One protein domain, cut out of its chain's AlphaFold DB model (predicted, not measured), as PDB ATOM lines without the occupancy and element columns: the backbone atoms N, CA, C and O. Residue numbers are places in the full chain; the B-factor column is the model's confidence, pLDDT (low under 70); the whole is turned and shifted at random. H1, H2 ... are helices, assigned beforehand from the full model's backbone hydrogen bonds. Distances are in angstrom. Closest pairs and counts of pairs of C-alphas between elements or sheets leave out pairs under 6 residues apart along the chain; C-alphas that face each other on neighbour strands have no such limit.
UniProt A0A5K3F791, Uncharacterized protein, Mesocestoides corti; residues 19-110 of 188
ATOM      1  N   ASP A  19      13.612 -39.669   0.233       66.06
ATOM      2  CA  ASP A  19      14.020 -40.907   0.916       66.06
ATOM      3  C   ASP A  19      15.220 -41.588   0.222       66.06
ATOM      4  O   ASP A  19      15.601 -42.710   0.561       66.06
ATOM      5  N   ALA A  20      15.830 -40.921  -0.765       63.41
ATOM      6  CA  ALA A  20      16.987 -41.429  -1.487       63.41
ATOM      7  C   ALA A  20      18.246 -41.413  -0.598       63.41
ATOM      8  O   ALA A  20      18.806 -40.359  -0.305       63.41
ATOM      9  N   VAL A  21      18.701 -42.600  -0.187       56.59
ATOM     10  CA  VAL A  21      19.930 -42.820   0.605       56.59
ATOM     11  C   VAL A  21      21.205 -42.921  -0.244       56.59
ATOM     12  O   VAL A  21      22.302 -42.785   0.294       56.59
ATOM     13  N   ASP A  22      21.080 -43.114  -1.560       59.34
ATOM     14  CA  ASP A  22      22.205 -43.134  -2.502       59.34
ATOM     15  C   ASP A  22      22.501 -41.732  -3.051       59.34
ATOM     16  O   ASP A  22      21.604 -41.033  -3.525       59.34
ATOM     17  N   SER A  23      23.777 -41.327  -3.064       56.09
ATOM     18  CA  SER A  23      24.197 -39.996  -3.538       56.09
ATOM     19  C   SER A  23      23.860 -39.724  -5.009       56.09
ATOM     20  O   SER A  23      23.791 -38.564  -5.413       56.09
ATOM     21  N   ASP A  24      23.662 -40.776  -5.810       53.25
ATOM     22  CA  ASP A  24      23.215 -40.664  -7.204       53.25
ATOM     23  C   ASP A  24      21.689 -40.538  -7.327       53.25
ATOM     24  O   ASP A  24      21.223 -39.795  -8.181       53.25
ATOM     25  N   ALA A  25      20.910 -41.136  -6.419       51.94
ATOM     26  CA  ALA A  25      19.464 -40.899  -6.315       51.94
ATOM     27  C   ALA A  25      19.135 -39.528  -5.681       51.94
ATOM     28  O   ALA A  25      18.018 -39.018  -5.790       51.94
ATOM     29  N   MET A  26      20.132 -38.903  -5.046       49.94
ATOM     30  CA  MET A  26      20.076 -37.534  -4.537       49.94
ATOM     31  C   MET A  26      20.278 -36.478  -5.639       49.94
ATOM     32  O   MET A  26      19.868 -35.325  -5.475       49.94
ATOM     33  N   LYS A  27      20.885 -36.847  -6.777       58.22
ATOM     34  CA  LYS A  27      20.912 -35.992  -7.968       58.22
ATOM     35  C   LYS A  27      19.547 -36.119  -8.637       58.22
ATOM     36  O   LYS A  27      19.123 -37.207  -9.002       58.22
ATOM     37  N   GLY A  28      18.824 -35.007  -8.732       65.12
ATOM     38  CA  GLY A  28      17.544 -34.968  -9.437       65.12
ATOM     39  C   GLY A  28      17.663 -35.436 -10.897       65.12
ATOM     40  O   GLY A  28      18.780 -35.541 -11.411       65.12
ATOM     41  N   PRO A  29      16.524 -35.686 -11.568       75.81
ATOM     42  CA  PRO A  29      16.501 -36.150 -12.955       75.81
ATOM     43  C   PRO A  29      17.348 -35.242 -13.853       75.81
ATOM     44  O   PRO A  29      17.354 -34.017 -13.690       75.81
ATOM     45  N   HIS A  30      18.078 -35.837 -14.790       82.38
ATOM     46  CA  HIS A  30      18.949 -35.127 -15.714       82.38
ATOM     47  C   HIS A  30      18.347 -35.123 -17.124       82.38
ATOM     48  O   HIS A  30      17.676 -36.052 -17.557       82.38
ATOM     49  N   TRP A  31      18.612 -34.070 -17.901       82.00
ATOM     50  CA  TRP A  31      18.064 -33.943 -19.259       82.00
ATOM     51  C   TRP A  31      18.592 -35.009 -20.237       82.00
ATOM     52  O   TRP A  31      18.043 -35.157 -21.321       82.00
ATOM     53  N   SER A  32      19.670 -35.725 -19.898       83.81
ATOM     54  CA  SER A  32      20.204 -36.819 -20.729       83.81
ATOM     55  C   SER A  32      19.549 -38.176 -20.465       83.81
ATOM     56  O   SER A  32      19.907 -39.137 -21.146       83.81
ATOM     57  N   ASP A  33      18.650 -38.270 -19.486       86.50
ATOM     58  CA  ASP A  33      18.021 -39.533 -19.107       86.50
ATOM     59  C   ASP A  33      17.056 -40.006 -20.207       86.50
ATOM     60  O   ASP A  33      16.413 -39.203 -20.888       86.50
ATOM     61  N   GLU A  34      16.946 -41.321 -20.405       85.50
ATOM     62  CA  GLU A  34      16.125 -41.902 -21.480       85.50
ATOM     63  C   GLU A  34      14.616 -41.676 -21.274       85.50
ATOM     64  O   GLU A  34      13.853 -41.550 -22.248       85.50
ATOM     65  N   ASP A  35      14.218 -41.536 -20.008       86.69
ATOM     66  CA  ASP A  35      12.855 -41.238 -19.565       86.69
ATOM     67  C   ASP A  35      12.420 -39.809 -19.925       86.69
ATOM     68  O   ASP A  35      11.224 -39.512 -19.969       86.69
ATOM     69  N   MET A  36      13.366 -38.913 -20.222       88.62
ATOM     70  CA  MET A  36      13.073 -37.544 -20.628       88.62
ATOM     71  C   MET A  36      12.691 -37.483 -22.112       88.62
ATOM     72  O   MET A  36      13.329 -38.071 -22.995       88.62
ATOM     73  N   CYS A  37      11.643 -36.725 -22.430       91.81
ATOM     74  CA  CYS A  37      11.236 -36.537 -23.817       91.81
ATOM     75  C   CYS A  37      12.224 -35.649 -24.573       91.81
ATOM     76  O   CYS A  37      12.231 -34.425 -24.427       91.81
ATOM     77  N   LYS A  38      13.013 -36.265 -25.454       91.19
ATOM     78  CA  LYS A  38      13.961 -35.558 -26.326       91.19
ATOM     79  C   LYS A  38      13.277 -34.514 -27.215       91.19
ATOM     80  O   LYS A  38      13.782 -33.408 -27.351       91.19
ATOM     81  N   SER A  39      12.098 -34.822 -27.764       91.25
ATOM     82  CA  SER A  39      11.327 -33.866 -28.577       91.25
ATOM     83  C   SER A  39      10.932 -32.620 -27.778       91.25
ATOM     84  O   SER A  39      11.065 -31.496 -28.262       91.25
ATOM     85  N   PHE A  40      10.522 -32.808 -26.518       92.62
ATOM     86  CA  PHE A  40      10.215 -31.702 -25.612       92.62
ATOM     87  C   PHE A  40      11.462 -30.868 -25.279       92.62
ATOM     88  O   PHE A  40      11.394 -29.639 -25.298       92.62
ATOM     89  N   LEU A  41      12.616 -31.512 -25.052       90.62
ATOM     90  CA  LEU A  41      13.892 -30.813 -24.840       90.62
ATOM     91  C   LEU A  41      14.255 -29.907 -26.025       90.62
ATOM     92  O   LEU A  41      14.617 -28.746 -25.819       90.62
ATOM     93  N   CYS A  42      14.112 -30.402 -27.258       88.44
ATOM     94  CA  CYS A  42      14.416 -29.635 -28.467       88.44
ATOM     95  C   CYS A  42      13.425 -28.483 -28.701       88.44
ATOM     96  O   CYS A  42      13.811 -27.410 -29.160       88.44
ATOM     97  N   GLY A  43      12.146 -28.657 -28.363       87.75
ATOM     98  CA  GLY A  43      11.134 -27.655 -28.686       87.75
ATOM     99  C   GLY A  43       9.772 -27.927 -28.069       87.75
ATOM    100  O   GLY A  43       9.317 -27.197 -27.195       87.75
ATOM    101  N   PHE A  44       9.094 -28.945 -28.566       90.75
ATOM    102  CA  PHE A  44       7.770 -29.321 -28.099       90.75
ATOM    103  C   PHE A  44       7.570 -30.810 -28.336       90.75
ATOM    104  O   PHE A  44       8.179 -31.401 -29.228       90.75
ATOM    105  N   CYS A  45       6.691 -31.422 -27.550       92.31
ATOM    106  CA  CYS A  45       6.271 -32.788 -27.804       92.31
ATOM    107  C   CYS A  45       5.027 -32.783 -28.704       92.31
ATOM    108  O   CYS A  45       4.031 -32.157 -28.342       92.31
ATOM    109  N   PRO A  46       5.033 -33.483 -29.852       91.38
ATOM    110  CA  PRO A  46       3.840 -33.599 -30.690       91.38
ATOM    111  C   PRO A  46       2.637 -34.235 -29.977       91.38
ATOM    112  O   PRO A  46       1.507 -33.873 -30.282       91.38
ATOM    113  N   HIS A  47       2.865 -35.124 -29.003       90.38
ATOM    114  CA  HIS A  47       1.800 -35.729 -28.190       90.38
ATOM    115  C   HIS A  47       1.025 -34.667 -27.394       90.38
ATOM    116  O   HIS A  47      -0.201 -34.643 -27.426       90.38
ATOM    117  N   ASP A  48       1.730 -33.711 -26.785       89.69
ATOM    118  CA  ASP A  48       1.118 -32.612 -26.024       89.69
ATOM    119  C   ASP A  48       0.464 -31.553 -26.915       89.69
ATOM    120  O   ASP A  48      -0.399 -30.804 -26.463       89.69
ATOM    121  N   LEU A  49       0.881 -31.447 -28.178       89.56
ATOM    122  CA  LEU A  49       0.321 -30.463 -29.103       89.56
ATOM    123  C   LEU A  49      -1.010 -30.933 -29.707       89.56
ATOM    124  O   LEU A  49      -1.877 -30.110 -30.000       89.56
ATOM    125  N   PHE A  50      -1.169 -32.244 -29.911       87.50
ATOM    126  CA  PHE A  50      -2.312 -32.831 -30.619       87.50
ATOM    127  C   PHE A  50      -3.366 -33.490 -29.719       87.50
ATOM    128  O   PHE A  50      -4.301 -34.103 -30.247       87.50
ATOM    129  N   VAL A  51      -3.286 -33.320 -28.396       88.44
ATOM    130  CA  VAL A  51      -4.327 -33.784 -27.462       88.44
ATOM    131  C   VAL A  51      -5.707 -33.240 -27.833       88.44
ATOM    132  O   VAL A  51      -5.871 -32.056 -28.134       88.44
ATOM    133  N   ASN A  52      -6.720 -34.109 -27.791       86.19
ATOM    134  CA  ASN A  52      -8.112 -33.799 -28.151       86.19
ATOM    135  C   ASN A  52      -8.321 -33.373 -29.614       86.19
ATOM    136  O   ASN A  52      -9.362 -32.802 -29.958       86.19
ATOM    137  N   THR A  53      -7.363 -33.641 -30.501       87.69
ATOM    138  CA  THR A  53      -7.535 -33.408 -31.938       87.69
ATOM    139  C   THR A  53      -7.941 -34.689 -32.662       87.69
ATOM    140  O   THR A  53      -7.843 -35.800 -32.153       87.69
ATOM    141  N   LYS A  54      -8.370 -34.564 -33.921       82.69
ATOM    142  CA  LYS A  54      -8.666 -35.724 -34.784       82.69
ATOM    143  C   LYS A  54      -7.430 -36.602 -35.066       82.69
ATOM    144  O   LYS A  54      -7.555 -37.715 -35.574       82.69
ATOM    145  N   THR A  55      -6.246 -36.073 -34.784       83.38
ATOM    146  CA  THR A  55      -4.921 -36.676 -34.958       83.38
ATOM    147  C   THR A  55      -4.243 -36.897 -33.608       83.38
ATOM    148  O   THR A  55      -3.024 -36.819 -33.525       83.38
ATOM    149  N   ASP A  56      -5.026 -37.149 -32.557       89.19
ATOM    150  CA  ASP A  56      -4.485 -37.420 -31.230       89.19
ATOM    151  C   ASP A  56      -3.534 -38.628 -31.262       89.19
ATOM    152  O   ASP A  56      -3.880 -39.701 -31.767       89.19
ATOM    153  N   LEU A  57      -2.319 -38.411 -30.761       85.69
ATOM    154  CA  LEU A  57      -1.270 -39.423 -30.646       85.69
ATOM    155  C   LEU A  57      -1.328 -40.141 -29.287       85.69
ATOM    156  O   LEU A  57      -0.624 -41.128 -29.094       85.69
ATOM    157  N   GLY A  58      -2.175 -39.671 -28.368       88.19
ATOM    158  CA  GLY A  58      -2.238 -40.133 -26.990       88.19
ATOM    159  C   GLY A  58      -1.288 -39.368 -26.061       88.19
ATOM    160  O   GLY A  58      -0.513 -38.519 -26.512       88.19
ATOM    161  N   PRO A  59      -1.358 -39.643 -24.745       88.25
ATOM    162  CA  PRO A  59      -0.466 -39.030 -23.768       88.25
ATOM    163  C   PRO A  59       0.988 -39.441 -24.024       88.25
ATOM    164  O   PRO A  59       1.258 -40.561 -24.448       88.25
ATOM    165  N   CYS A  60       1.935 -38.540 -23.755       90.62
ATOM    166  CA  CYS A  60       3.348 -38.874 -23.872       90.62
ATOM    167  C   CYS A  60       3.787 -39.807 -22.734       90.62
ATOM    168  O   CYS A  60       3.562 -39.503 -21.565       90.62
ATOM    169  N   ASP A  61       4.482 -40.894 -23.072       88.50
ATOM    170  CA  ASP A  61       5.046 -41.833 -22.090       88.50
ATOM    171  C   ASP A  61       6.298 -41.290 -21.376       88.50
ATOM    172  O   ASP A  61       6.802 -41.899 -20.434       88.50
ATOM    173  N   LYS A  62       6.832 -40.157 -21.843       90.31
ATOM    174  CA  LYS A  62       8.087 -39.567 -21.369       90.31
ATOM    175  C   LYS A  62       7.847 -38.359 -20.468       90.31
ATOM    176  O   LYS A  62       6.838 -37.668 -20.573       90.31
ATOM    177  N   MET A  63       8.818 -38.063 -19.609       88.19
ATOM    178  CA  MET A  63       8.772 -36.907 -18.717       88.19
ATOM    179  C   MET A  63       8.917 -35.603 -19.508       88.19
ATOM    180  O   MET A  63       9.787 -35.501 -20.375       88.19
ATOM    181  N   HIS A  64       8.090 -34.605 -19.183       90.06
ATOM    182  CA  HIS A  64       8.171 -33.229 -19.680       90.06
ATOM    183  C   HIS A  64       8.442 -32.278 -18.506       90.06
ATOM    184  O   HIS A  64       7.540 -31.984 -17.727       90.06
ATOM    185  N   ASP A  65       9.683 -31.805 -18.363       88.31
ATOM    186  CA  ASP A  65      10.060 -30.803 -17.358       88.31
ATOM    187  C   ASP A  65      10.742 -29.600 -18.030       88.31
ATOM    188  O   ASP A  65      11.793 -29.722 -18.671       88.31
ATOM    189  N   GLU A  66      10.143 -28.416 -17.881       88.38
ATOM    190  CA  GLU A  66      10.660 -27.167 -18.452       88.38
ATOM    191  C   GLU A  66      12.008 -26.770 -17.825       88.38
ATOM    192  O   GLU A  66      12.873 -26.219 -18.506       88.38
ATOM    193  N   ARG A  67      12.256 -27.128 -16.556       87.94
ATOM    194  CA  ARG A  67      13.538 -26.849 -15.885       87.94
ATOM    195  C   ARG A  67      14.687 -27.576 -16.578       87.94
ATOM    196  O   ARG A  67      15.748 -26.998 -16.812       87.94
ATOM    197  N   LEU A  68      14.469 -28.841 -16.938       86.38
ATOM    198  CA  LEU A  68      15.461 -29.663 -17.636       86.38
ATOM    199  C   LEU A  68      15.698 -29.172 -19.060       86.38
ATOM    200  O   LEU A  68      16.840 -29.139 -19.519       86.38
ATOM    201  N   ARG A  69      14.640 -28.709 -19.729       88.75
ATOM    202  CA  ARG A  69      14.735 -28.079 -21.044       88.75
ATOM    203  C   ARG A  69      15.581 -26.808 -21.022       88.75
ATOM    204  O   ARG A  69      16.447 -26.635 -21.879       88.75
ATOM    205  N   GLU A  70      15.382 -25.928 -20.044       88.75
ATOM    206  CA  GLU A  70      16.234 -24.746 -19.884       88.75
ATOM    207  C   GLU A  70      17.692 -25.113 -19.596       88.75
ATOM    208  O   GLU A  70      18.604 -24.494 -20.149       88.75
ATOM    209  N   ASN A  71      17.920 -26.120 -18.751       87.62
ATOM    210  CA  ASN A  71      19.263 -26.605 -18.443       87.62
ATOM    211  C   ASN A  71      19.957 -27.172 -19.689       87.62
ATOM    212  O   ASN A  71      21.134 -26.887 -19.905       87.62
ATOM    213  N   TYR A  72      19.230 -27.905 -20.538       87.94
ATOM    214  CA  TYR A  72      19.743 -28.397 -21.815       87.94
ATOM    215  C   TYR A  72      20.134 -27.246 -22.752       87.94
ATOM    216  O   TYR A  72      21.259 -27.235 -23.256       87.94
ATOM    217  N   LYS A  73      19.275 -26.228 -22.904       87.19
ATOM    218  CA  LYS A  73      19.557 -25.029 -23.721       87.19
ATOM    219  C   LYS A  73      20.774 -24.234 -23.236       87.19
ATOM    220  O   LYS A  73      21.490 -23.656 -24.043       87.19
ATOM    221  N   LYS A  74      21.009 -24.191 -21.921       87.88
ATOM    222  CA  LYS A  74      22.180 -23.530 -21.312       87.88
ATOM    223  C   LYS A  74      23.446 -24.395 -21.376       87.88
ATOM    224  O   LYS A  74      24.538 -23.898 -21.107       87.88
ATOM    225  N   SER A  75      23.322 -25.683 -21.699       86.25
ATOM    226  CA  SER A  75      24.449 -26.611 -21.739       86.25
ATOM    227  C   SER A  75      25.278 -26.449 -23.016       86.25
ATOM    228  O   SER A  75      24.767 -26.159 -24.093       86.25
ATOM    229  N   SER A  76      26.579 -26.739 -22.934       82.25
ATOM    230  CA  SER A  76      27.481 -26.751 -24.098       82.25
ATOM    231  C   SER A  76      27.219 -27.897 -25.088       82.25
ATOM    232  O   SER A  76      27.879 -27.966 -26.133       82.25
ATOM    233  N   ARG A  77      26.297 -28.805 -24.731       81.56
ATOM    234  CA  ARG A  77      25.908 -30.013 -25.472       81.56
ATOM    235  C   ARG A  77      24.627 -29.826 -26.290       81.56
ATOM    236  O   ARG A  77      24.261 -30.752 -27.008       81.56
ATOM    237  N   PHE A  78      24.000 -28.651 -26.216       81.69
ATOM    238  CA  PHE A  78      22.904 -28.254 -27.098       81.69
ATOM    239  C   PHE A  78      23.302 -28.451 -28.573       81.69
ATOM    240  O   PHE A  78      24.429 -28.117 -28.943       81.69
ATOM    241  N   GLU A  79      22.423 -29.060 -29.377       79.31
ATOM    242  CA  GLU A  79      22.614 -29.378 -30.808       79.31
ATOM    243  C   GLU A  79      23.763 -30.337 -31.174       79.31
ATOM    244  O   GLU A  79      23.938 -30.690 -32.338       79.31
ATOM    245  N   LYS A  80      24.543 -30.823 -30.205       84.44
ATOM    246  CA  LYS A  80      25.683 -31.727 -30.468       84.44
ATOM    247  C   LYS A  80      25.362 -33.198 -30.245       84.44
ATOM    248  O   LYS A  80      26.155 -34.062 -30.603       84.44
ATOM    249  N   MET A  81      24.228 -33.476 -29.609       83.25
ATOM    250  CA  MET A  81      23.815 -34.825 -29.219       83.25
ATOM    251  C   MET A  81      22.943 -35.520 -30.271       83.25
ATOM    252  O   MET A  81      22.634 -36.697 -30.102       83.25
ATOM    253  N   GLY A  82      22.544 -34.813 -31.336       87.56
ATOM    254  CA  GLY A  82      21.693 -35.348 -32.404       87.56
ATOM    255  C   GLY A  82      20.208 -35.461 -32.038       87.56
ATOM    256  O   GLY A  82      19.439 -36.071 -32.779       87.56
ATOM    257  N   TYR A  83      19.775 -34.881 -30.913       89.38
ATOM    258  CA  TYR A  83      18.368 -34.908 -30.498       89.38
ATOM    259  C   TYR A  83      17.479 -34.118 -31.460       89.38
ATOM    260  O   TYR A  83      16.355 -34.521 -31.746       89.38
ATOM    261  N   GLU A  84      18.001 -33.025 -32.003       90.06
ATOM    262  CA  GLU A  84      17.324 -32.145 -32.945       90.06
ATOM    263  C   GLU A  84      17.151 -32.823 -34.308       90.06
ATOM    264  O   GLU A  84      16.099 -32.690 -34.927       90.06
ATOM    265  N   GLU A  85      18.138 -33.608 -34.745       91.94
ATOM    266  CA  GLU A  85      18.047 -34.410 -35.969       91.94
ATOM    267  C   GLU A  85      17.018 -35.541 -35.814       91.94
ATOM    268  O   GLU A  85      16.172 -35.743 -36.687       91.94
ATOM    269  N   GLU A  86      17.028 -36.238 -34.671       91.25
ATOM    270  CA  GLU A  86      16.017 -37.249 -34.343       91.25
ATOM    271  C   GLU A  86      14.609 -36.630 -34.295       91.25
ATOM    272  O   GLU A  86      13.661 -37.190 -34.855       91.25
ATOM    273  N   PHE A  87      14.482 -35.445 -33.693       93.25
ATOM    274  CA  PHE A  87      13.234 -34.695 -33.641       93.25
ATOM    275  C   PHE A  87      12.767 -34.263 -35.034       93.25
ATOM    276  O   PHE A  87      11.608 -34.479 -35.378       93.25
ATOM    277  N   TYR A  88      13.661 -33.733 -35.867       93.00
ATOM    278  CA  TYR A  88      13.348 -33.350 -37.241       93.00
ATOM    279  C   TYR A  88      12.858 -34.545 -38.063       93.00
ATOM    280  O   TYR A  88      11.815 -34.470 -38.713       93.00
ATOM    281  N   ARG A  89      13.542 -35.691 -37.968       94.56
ATOM    282  CA  ARG A  89      13.127 -36.927 -38.644       94.56
ATOM    283  C   ARG A  89      11.735 -37.379 -38.203       94.56
ATOM    284  O   ARG A  89      10.942 -37.825 -39.033       94.56
ATOM    285  N   TYR A  90      11.420 -37.240 -36.916       93.38
ATOM    286  CA  TYR A  90      10.087 -37.533 -36.397       93.38
ATOM    287  C   TYR A  90       9.021 -36.567 -36.941       93.38
ATOM    288  O   TYR A  90       7.942 -37.005 -37.338       93.38
ATOM    289  N   LEU A  91       9.330 -35.270 -37.046       93.06
ATOM    290  CA  LEU A  91       8.428 -34.286 -37.652       93.06
ATOM    291  C   LEU A  91       8.169 -34.574 -39.137       93.06
ATOM    292  O   LEU A  91       7.018 -34.528 -39.567       93.06
ATOM    293  N   CYS A  92       9.200 -34.929 -39.908       95.38
ATOM    294  CA  CYS A  92       9.035 -35.335 -41.307       95.38
ATOM    295  C   CYS A  92       8.102 -36.546 -41.440       95.38
ATOM    296  O   CYS A  92       7.215 -36.547 -42.289       95.38
ATOM    297  N   TYR A  93       8.248 -37.542 -40.564       94.31
ATOM    298  CA  TYR A  93       7.354 -38.699 -40.539       94.31
ATOM    299  C   TYR A  93       5.889 -38.305 -40.279       94.31
ATOM    300  O   TYR A  93       4.987 -38.782 -40.972       94.31
ATOM    301  N   LEU A  94       5.639 -37.409 -39.317       91.94
ATOM    302  CA  LEU A  94       4.288 -36.914 -39.029       91.94
ATOM    303  C   LEU A  94       3.699 -36.136 -40.213       91.94
ATOM    304  O   LEU A  94       2.527 -36.324 -40.545       91.94
ATOM    305  N   LEU A  95       4.506 -35.303 -40.879       93.75
ATOM    306  CA  LEU A  95       4.091 -34.585 -42.086       93.75
ATOM    307  C   LEU A  95       3.686 -35.552 -43.202       93.75
ATOM    308  O   LEU A  95       2.610 -35.407 -43.777       93.75
ATOM    309  N   GLU A  96       4.480 -36.594 -43.449       95.69
ATOM    310  CA  GLU A  96       4.139 -37.599 -44.455       95.69
ATOM    311  C   GLU A  96       2.825 -38.332 -44.155       95.69
ATOM    312  O   GLU A  96       2.079 -38.664 -45.084       95.69
ATOM    313  N   ASP A  97       2.532 -38.627 -42.884       92.38
ATOM    314  CA  ASP A  97       1.263 -39.253 -42.501       92.38
ATOM    315  C   ASP A  97       0.079 -38.312 -42.759       92.38
ATOM    316  O   ASP A  97      -0.929 -38.716 -43.350       92.38
ATOM    317  N   VAL A  98       0.221 -37.031 -42.406       91.44
ATOM    318  CA  VAL A  98      -0.782 -36.001 -42.701       91.44
ATOM    319  C   VAL A  98      -0.998 -35.871 -44.211       91.44
ATOM    320  O   VAL A  98      -2.142 -35.932 -44.667       91.44
ATOM    321  N   ASP A  99       0.065 -35.824 -45.010       93.88
ATOM    322  CA  ASP A  99      -0.023 -35.756 -46.473       93.88
ATOM    323  C   ASP A  99      -0.691 -36.995 -47.080       93.88
ATOM    324  O   ASP A  99      -1.458 -36.907 -48.045       93.88
ATOM    325  N   LYS A 100      -0.442 -38.188 -46.529       94.25
ATOM    326  CA  LYS A 100      -1.144 -39.419 -46.936       94.25
ATOM    327  C   LYS A 100      -2.637 -39.334 -46.610       94.25
ATOM    328  O   LYS A 100      -3.462 -39.720 -47.442       94.25
ATOM    329  N   ARG A 101      -3.009 -38.806 -45.440       90.94
ATOM    330  CA  ARG A 101      -4.420 -38.595 -45.062       90.94
ATOM    331  C   ARG A 101      -5.101 -37.567 -45.964       90.94
ATOM    332  O   ARG A 101      -6.231 -37.817 -46.388       90.94
ATOM    333  N   ILE A 102      -4.418 -36.467 -46.290       91.88
ATOM    334  CA  ILE A 102      -4.896 -35.428 -47.213       91.88
ATOM    335  C   ILE A 102      -5.146 -36.035 -48.594       91.88
ATOM    336  O   ILE A 102      -6.261 -35.938 -49.104       91.88
ATOM    337  N   ARG A 103      -4.167 -36.755 -49.161       93.31
ATOM    338  CA  ARG A 103      -4.307 -37.421 -50.469       93.31
ATOM    339  C   ARG A 103      -5.499 -38.373 -50.520       93.31
ATOM    340  O   ARG A 103      -6.336 -38.250 -51.407       93.31
ATOM    341  N   ARG A 104      -5.644 -39.251 -49.520       91.69
ATOM    342  CA  ARG A 104      -6.814 -40.144 -49.404       91.69
ATOM    343  C   ARG A 104      -8.126 -39.368 -49.260       91.69
ATOM    344  O   ARG A 104      -9.169 -39.824 -49.714       91.69
ATOM    345  N   GLY A 105      -8.097 -38.212 -48.596       89.31
ATOM    346  CA  GLY A 105      -9.234 -37.297 -48.509       89.31
ATOM    347  C   GLY A 105      -9.648 -36.760 -49.875       89.31
ATOM    348  O   GLY A 105     -10.821 -36.863 -50.228       89.31
ATOM    349  N   HIS A 106      -8.690 -36.256 -50.655       89.06
ATOM    350  CA  HIS A 106      -8.931 -35.776 -52.015       89.06
ATOM    351  C   HIS A 106      -9.427 -36.881 -52.946       89.06
ATOM    352  O   HIS A 106     -10.377 -36.648 -53.684       89.06
ATOM    353  N   GLU A 107      -8.848 -38.079 -52.876       87.88
ATOM    354  CA  GLU A 107      -9.275 -39.223 -53.687       87.88
ATOM    355  C   GLU A 107     -10.715 -39.650 -53.367       87.88
ATOM    356  O   GLU A 107     -11.527 -39.841 -54.267       87.88
ATOM    357  N   ARG A 108     -11.096 -39.713 -52.084       85.62
ATOM    358  CA  ARG A 108     -12.499 -39.975 -51.718       85.62
ATOM    359  C   ARG A 108     -13.444 -38.901 -52.254       85.62
ATOM    360  O   ARG A 108     -14.540 -39.232 -52.697       85.62
ATOM    361  N   LEU A 109     -13.039 -37.631 -52.213       80.44
ATOM    362  CA  LEU A 109     -13.849 -36.527 -52.731       80.44
ATOM    363  C   LEU A 109     -13.968 -36.576 -54.259       80.44
ATOM    364  O   LEU A 109     -15.071 -36.396 -54.775       80.44
ATOM    365  N   SER A 110     -12.886 -36.866 -54.984       75.38
ATOM    366  CA  SER A 110     -12.919 -36.988 -56.445       75.38
ATOM    367  C   SER A 110     -13.768 -38.176 -56.895       75.38
ATOM    368  O   SER A 110     -14.598 -38.011 -57.785       75.38
TER     369      SER A 110
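Overview. This is residues 19 to 110 of the 188 residues of an uncharacterized protein of Mesocestoides corti (UniProt A0A5K3F791). One long helix, H4, forms a straight arm, and three short helices, H1 to H3, with much loop make a small body beside its first part; the last residues of H4, 99 to 110, stick out at one end. A tail without a named helix, residues 19 to 27, sticks out at the other end, and arm and tail together make the length. The printed part has 92 residues, with four named helices in the order H1, H2, H3, H4, which hold 46 of them, and no named strand; the class is all helix. The whole is loose, with a radius of gyration of the C-alphas of 17.5 A and spans of 65 by 30 by 16 A.

Along the chain. Residues 19 to 37 hold no named element. H1 is residues 38 to 42, 6.3 A long, with C-alpha 38 at (13.961, -35.558, -26.326). H2 is residues 46 to 49, 5.0 A. H3 is residues 66 to 74, 12.4 A. H4 is residues 83 to 110, 40.7 A, ending with C-alpha 110 at (-12.919, -36.988, -56.445).

Arrangement. H1 touches H3, the closest C-alphas being those of Leu 41 and Arg 69, 4.8 A apart. H1 also touches H4, which meets it with residues 83 to 87 alone; the closest C-alphas are those of Ser 39 and Phe 87, 5.5 A. H1 and H2 are close but not clearly touching, with the C-alphas of Ser 39 and Pro 46 closest at 7.8 A. H2 and H4 are only just apart, at 8.4 A between their closest C-alphas. H3 is apart from H2 and from H4. In H1, H3 and H4 every O i to N i+4 pair is within hydrogen-bond range; H2 is too short for such a pair, and its one O i to N i+3 pair is within range.

Size, cuts and confidence. The two C-alphas farthest apart, those of Val 21 and Ser 110, are 66.1 A apart. The printed part has no cut. The link from H2 to H3, 16 residues, is long. Mean pLDDT of the printed part is 85.2; residues 19 to 28 are under 70.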